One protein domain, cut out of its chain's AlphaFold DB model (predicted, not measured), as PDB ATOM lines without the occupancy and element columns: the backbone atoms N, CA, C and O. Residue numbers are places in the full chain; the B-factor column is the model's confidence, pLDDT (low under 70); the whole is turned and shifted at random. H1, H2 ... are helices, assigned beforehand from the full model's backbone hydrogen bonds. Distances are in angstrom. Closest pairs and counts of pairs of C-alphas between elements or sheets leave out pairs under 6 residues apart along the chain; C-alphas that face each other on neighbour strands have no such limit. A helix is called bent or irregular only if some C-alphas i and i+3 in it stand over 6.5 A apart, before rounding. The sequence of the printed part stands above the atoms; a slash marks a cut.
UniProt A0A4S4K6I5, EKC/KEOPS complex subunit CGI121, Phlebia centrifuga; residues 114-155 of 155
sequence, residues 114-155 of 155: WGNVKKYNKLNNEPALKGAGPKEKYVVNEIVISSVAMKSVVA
ATOM      1  N   TRP A 114     230.975 372.129 309.404       85.81
ATOM      2  CA  TRP A 114     231.695 372.051 308.133       85.81
ATOM      3  C   TRP A 114     230.896 372.594 306.939       85.81
ATOM      4  O   TRP A 114     231.492 373.029 305.951       85.81
ATOM      5  N   GLY A 115     229.562 372.605 307.011       86.19
ATOM      6  CA  GLY A 115     228.717 373.211 305.983       86.19
ATOM      7  C   GLY A 115     228.886 374.727 305.962       86.19
ATOM      8  O   GLY A 115     229.152 375.316 304.908       86.19
ATOM      9  N   ASN A 116     228.818 375.352 307.136       84.50
ATOM     10  CA  ASN A 116     229.039 376.786 307.283       84.50
ATOM     11  C   ASN A 116     230.497 377.192 307.025       84.50
ATOM     12  O   ASN A 116     230.721 378.188 306.338       84.50
ATOM     13  N   VAL A 117     231.484 376.403 307.465       83.06
ATOM     14  CA  VAL A 117     232.906 376.646 307.145       83.06
ATOM     15  C   VAL A 117     233.131 376.693 305.632       83.06
ATOM     16  O   VAL A 117     233.759 377.634 305.138       83.06
ATOM     17  N   LYS A 118     232.581 375.738 304.870       85.94
ATOM     18  CA  LYS A 118     232.680 375.753 303.401       85.94
ATOM     19  C   LYS A 118     231.946 376.941 302.787       85.94
ATOM     20  O   LYS A 118     232.492 377.608 301.910       85.94
ATOM     21  N   LYS A 119     230.730 377.240 303.252       84.69
ATOM     22  CA  LYS A 119     229.931 378.373 302.765       84.69
ATOM     23  C   LYS A 119     230.660 379.705 302.947       84.69
ATOM     24  O   LYS A 119     230.737 380.493 302.006       84.69
ATOM     25  N   TYR A 120     231.200 379.962 304.135       79.06
ATOM     26  CA  TYR A 120     231.815 381.244 304.478       79.06
ATOM     27  C   TYR A 120     233.209 381.431 303.879       79.06
ATOM     28  O   TYR A 120     233.535 382.551 303.485       79.06
ATOM     29  N   ASN A 121     233.968 380.350 303.690       79.44
ATOM     30  CA  ASN A 121     235.223 380.371 302.931       79.44
ATOM     31  C   ASN A 121     235.030 380.210 301.411       79.44
ATOM     32  O   ASN A 121     236.008 380.093 300.683       79.44
ATOM     33  N   LYS A 122     233.783 380.213 300.911       85.44
ATOM     34  CA  LYS A 122     233.445 380.065 299.481       85.44
ATOM     35  C   LYS A 122     233.979 378.773 298.835       85.44
ATOM     36  O   LYS A 122     234.224 378.738 297.635       85.44
ATOM     37  N   LEU A 123     234.085 377.693 299.608       88.31
ATOM     38  CA  LEU A 123     234.656 376.413 299.175       88.31
ATOM     39  C   LEU A 123     233.634 375.448 298.560       88.31
ATOM     40  O   LEU A 123     234.003 374.377 298.100       88.31
ATOM     41  N   ASN A 124     232.344 375.793 298.521       87.19
ATOM     42  CA  ASN A 124     231.297 374.889 298.011       87.19
ATOM     43  C   ASN A 124     231.534 374.404 296.569       87.19
ATOM     44  O   ASN A 124     231.078 373.323 296.213       87.19
ATOM     45  N   ASN A 125     232.245 375.193 295.759       87.62
ATOM     46  CA  ASN A 125     232.570 374.866 294.370       87.62
ATOM     47  C   ASN A 125     234.067 374.582 294.161       87.62
ATOM     48  O   ASN A 125     234.516 374.536 293.016       87.62
ATOM     49  N   GLU A 126     234.830 374.420 295.243       88.88
ATOM     50  CA  GLU A 126     236.280 374.257 295.201       88.88
ATOM     51  C   GLU A 126     236.664 372.947 294.489       88.88
ATOM     52  O   GLU A 126     236.294 371.863 294.960       88.88
ATOM     53  N   PRO A 127     237.400 373.004 293.361       88.62
ATOM     54  CA  PRO A 127     237.816 371.811 292.633       88.62
ATOM     55  C   PRO A 127     238.568 370.798 293.499       88.62
ATOM     56  O   PRO A 127     238.333 369.602 293.340       88.62
ATOM     57  N   ALA A 128     239.396 371.259 294.444       85.19
ATOM     58  CA  ALA A 128     240.157 370.386 295.340       85.19
ATOM     59  C   ALA A 128     239.280 369.526 296.273       85.19
ATOM     60  O   ALA A 128     239.753 368.528 296.814       85.19
ATOM     61  N   LEU A 129     237.999 369.874 296.449       87.94
ATOM     62  CA  LEU A 129     237.051 369.097 297.255       87.94
ATOM     63  C   LEU A 129     236.293 368.035 296.447       87.94
ATOM     64  O   LEU A 129     235.666 367.147 297.031       87.94
ATOM     65  N   LYS A 130     236.352 368.073 295.108       85.44
ATOM     66  CA  LYS A 130     235.675 367.079 294.264       85.44
ATOM     67  C   LYS A 130     236.316 365.703 294.456       85.44
ATOM     68  O   LYS A 130     237.480 365.500 294.134       85.44
ATOM     69  N   GLY A 131     235.542 364.743 294.962       79.31
ATOM     70  CA  GLY A 131     236.010 363.370 295.183       79.31
ATOM     71  C   GLY A 131     236.873 363.172 296.435       79.31
ATOM     72  O   GLY A 131     237.411 362.086 296.623       79.31
ATOM     73  N   ALA A 132     236.981 364.175 297.317       81.75
ATOM     74  CA  ALA A 132     237.789 364.082 298.540       81.75
ATOM     75  C   ALA A 132     237.261 363.043 299.555       81.75
ATOM     76  O   ALA A 132     238.026 362.534 300.381       81.75
ATOM     77  N   GLY A 133     235.968 362.703 299.489       85.31
ATOM     78  CA  GLY A 133     235.355 361.645 300.294       85.31
ATOM     79  C   GLY A 133     235.618 361.830 301.799       85.31
ATOM     80  O   GLY A 133     235.459 362.939 302.309       85.31
ATOM     81  N   PRO A 134     236.080 360.796 302.528       86.25
ATOM     82  CA  PRO A 134     236.362 360.896 303.966       86.25
ATOM     83  C   PRO A 134     237.401 361.965 304.351       86.25
ATOM     84  O   PRO A 134     237.438 362.390 305.504       86.25
ATOM     85  N   LYS A 135     238.246 362.405 303.408       87.94
ATOM     86  CA  LYS A 135     239.294 363.412 303.642       87.94
ATOM     87  C   LYS A 135     238.823 364.847 303.416       87.94
ATOM     88  O   LYS A 135     239.611 365.766 303.610       87.94
ATOM     89  N   GLU A 136     237.565 365.069 303.035       90.25
ATOM     90  CA  GLU A 136     237.051 366.404 302.701       90.25
ATOM     91  C   GLU A 136     237.311 367.432 303.813       90.25
ATOM     92  O   GLU A 136     237.830 368.510 303.540       90.25
ATOM     93  N   LYS A 137     237.038 367.079 305.077       88.25
ATOM     94  CA  LYS A 137     237.269 367.964 306.236       88.25
ATOM     95  C   LYS A 137     238.733 368.385 306.375       88.25
ATOM     96  O   LYS A 137     239.016 369.545 306.658       88.25
ATOM     97  N   TYR A 138     239.657 367.454 306.143       87.88
ATOM     98  CA  TYR A 138     241.091 367.730 306.173       87.88
ATOM     99  C   TYR A 138     241.487 368.703 305.055       87.88
ATOM    100  O   TYR A 138     242.143 369.702 305.322       87.88
ATOM    101  N   VAL A 139     241.018 368.473 303.824       89.75
ATOM    102  CA  VAL A 139     241.307 369.368 302.690       89.75
ATOM    103  C   VAL A 139     240.728 370.767 302.927       89.75
ATOM    104  O   VAL A 139     241.414 371.758 302.695       89.75
ATOM    105  N   VAL A 140     239.500 370.865 303.450       88.25
ATOM    106  CA  VAL A 140     238.900 372.146 303.857       88.25
ATOM    107  C   VAL A 140     239.784 372.858 304.881       88.25
ATOM    108  O   VAL A 140     240.065 374.041 304.708       88.25
ATOM    109  N   ASN A 141     240.243 372.155 305.919       86.38
ATOM    110  CA  ASN A 141     241.104 372.724 306.954       86.38
ATOM    111  C   ASN A 141     242.395 373.319 306.367       86.38
ATOM    112  O   ASN A 141     242.704 374.479 306.632       86.38
ATOM    113  N   GLU A 142     243.094 372.572 305.512       86.75
ATOM    114  CA  GLU A 142     244.340 373.035 304.888       86.75
ATOM    115  C   GLU A 142     244.132 374.271 304.005       86.75
ATOM    116  O   GLU A 142     244.921 375.217 304.061       86.75
ATOM    117  N   ILE A 143     243.044 374.310 303.226       85.75
ATOM    118  CA  ILE A 143     242.723 375.466 302.378       85.75
ATOM    119  C   ILE A 143     242.426 376.699 303.233       85.75
ATOM    120  O   ILE A 143     242.891 377.795 302.912       85.75
ATOM    121  N   VAL A 144     241.675 376.544 304.327       83.50
ATOM    122  CA  VAL A 144     241.345 377.654 305.233       83.50
ATOM    123  C   VAL A 144     242.594 378.177 305.936       83.50
ATOM    124  O   VAL A 144     242.826 379.385 305.916       83.50
ATOM    125  N   ILE A 145     243.434 377.296 306.491       82.44
ATOM    126  CA  ILE A 145     244.704 377.681 307.132       82.44
ATOM    127  C   ILE A 145     245.598 378.421 306.134       82.44
ATOM    128  O   ILE A 145     246.089 379.511 306.429       82.44
ATOM    129  N   SER A 146     245.748 377.872 304.927       81.25
ATOM    130  CA  SER A 146     246.534 378.495 303.860       81.25
ATOM    131  C   SER A 146     245.973 379.865 303.479       81.25
ATOM    132  O   SER A 146     246.724 380.818 303.307       81.25
ATOM    133  N   SER A 147     244.648 379.998 303.395       77.62
ATOM    134  CA  SER A 147     243.987 381.270 303.080       77.62
ATOM    135  C   SER A 147     244.226 382.328 304.154       77.62
ATOM    136  O   SER A 147     244.463 383.484 303.819       77.62
ATOM    137  N   VAL A 148     244.201 381.947 305.435       76.38
ATOM    138  CA  VAL A 148     244.538 382.850 306.546       76.38
ATOM    139  C   VAL A 148     246.004 383.276 306.467       76.38
ATOM    140  O   VAL A 148     246.290 384.460 306.606       76.38
ATOM    141  N   ALA A 149     246.919 382.347 306.175       75.81
ATOM    142  CA  ALA A 149     248.344 382.645 306.033       75.81
ATOM    143  C   ALA A 149     248.658 383.546 304.822       75.81
ATOM    144  O   ALA A 149     249.540 384.397 304.897       75.81
ATOM    145  N   MET A 150     247.934 383.379 303.710       75.69
ATOM    146  CA  MET A 150     248.113 384.163 302.480       75.69
ATOM    147  C   MET A 150     247.440 385.536 302.523       75.69
ATOM    148  O   MET A 150     247.805 386.418 301.742       75.69
ATOM    149  N   LYS A 151     246.451 385.739 303.403       62.62
ATOM    150  CA  LYS A 151     245.807 387.042 303.603       62.62
ATOM    151  C   LYS A 151     246.779 387.937 304.373       62.62
ATOM    152  O   LYS A 151     246.662 388.112 305.580       62.62
ATOM    153  N   SER A 152     247.775 388.452 303.654       40.16
ATOM    154  CA  SER A 152     248.776 389.380 304.169       40.16
ATOM    155  C   SER A 152     248.069 390.520 304.905       40.16
ATOM    156  O   SER A 152     247.207 391.193 304.331       40.16
ATOM    157  N   VAL A 153     248.411 390.722 306.179       40.69
ATOM    158  CA  VAL A 153     248.109 391.974 306.873       40.69
ATOM    159  C   VAL A 153     249.025 393.004 306.228       40.69
ATOM    160  O   VAL A 153     250.194 393.117 306.583       40.69
ATOM    161  N   VAL A 154     248.521 393.686 305.201       26.09
ATOM    162  CA  VAL A 154     249.166 394.897 304.703       26.09
ATOM    163  C   VAL A 154     249.018 395.913 305.834       26.09
ATOM    164  O   VAL A 154     247.900 396.337 306.129       26.09
ATOM    165  N   ALA A 155     250.126 396.147 306.538       30.84
ATOM    166  CA  ALA A 155     250.254 397.152 307.588       30.84
ATOM    167  C   ALA A 155     250.060 398.567 307.030       30.84
ATOM    168  O   ALA A 155     250.423 398.787 305.849       30.84
TER     169      ALA A 155
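What this domain is: This is residues 114 to 155 of the 155 residues of the protein "EKC/KEOPS complex subunit CGI121" of Phlebia centrifuga (UniProt A0A4S4K6I5). A short helix, H1, lies loosely side by side with a much longer one, H2, and a long loop, residues 121 to 132, leads from the end of H1 back to the beginning of H2. The last part of H2, residues 148 to 150, and the tail after it, residues 151 to 155, stick out from the body and add to its length. The printed part has 42 residues with two named helices, H1 then H2, and no named strand; its class is all helix. It is only just loose, close to compact, with a radius of gyration of the C-alphas of 11.2 A, and its C-alphas span 39 by 16 by 15 A.

How they stand to each other: H1, residues 114 to 120, and H2, residues 133 to 150, are close but not clearly touching, with 2 pairs of C-alphas within 8 A. Their closest C-alphas are those of Trp 114 and Lys 137, 7.2 A apart. Their centres are 11.4 A apart. They run the same way at a steep tilt of 36 degrees, only just past shallow. In H1 every O i to N i+4 pair is within hydrogen-bond range; in H2 12 of 14 are.

Where its parts are: H1 begins at C-alpha 114 at (231.695, 372.051, 308.133) and measures 9.9 A from first to last C-alpha. H2 runs 26.0 A, from C-alpha 133 at (235.355, 361.645, 300.294) to C-alpha 150 at (248.113, 384.163, 302.480). H2 is irregular: C-alphas 134 and 137 are 7.5 A apart.

The domain as a whole: The two C-alphas farthest apart are those of Gly 133 and Ala 155, at 39.2 A. Residues 148 to 155, of which 148 to 150 belong to H2, stand free; the body without them spans 20 by 16 by 16 A. The printed part has no cut, and the link from H1 to H2, 12 residues, is long. Mean pLDDT of the printed part is 79.3, with residues 151 to 155 under 70.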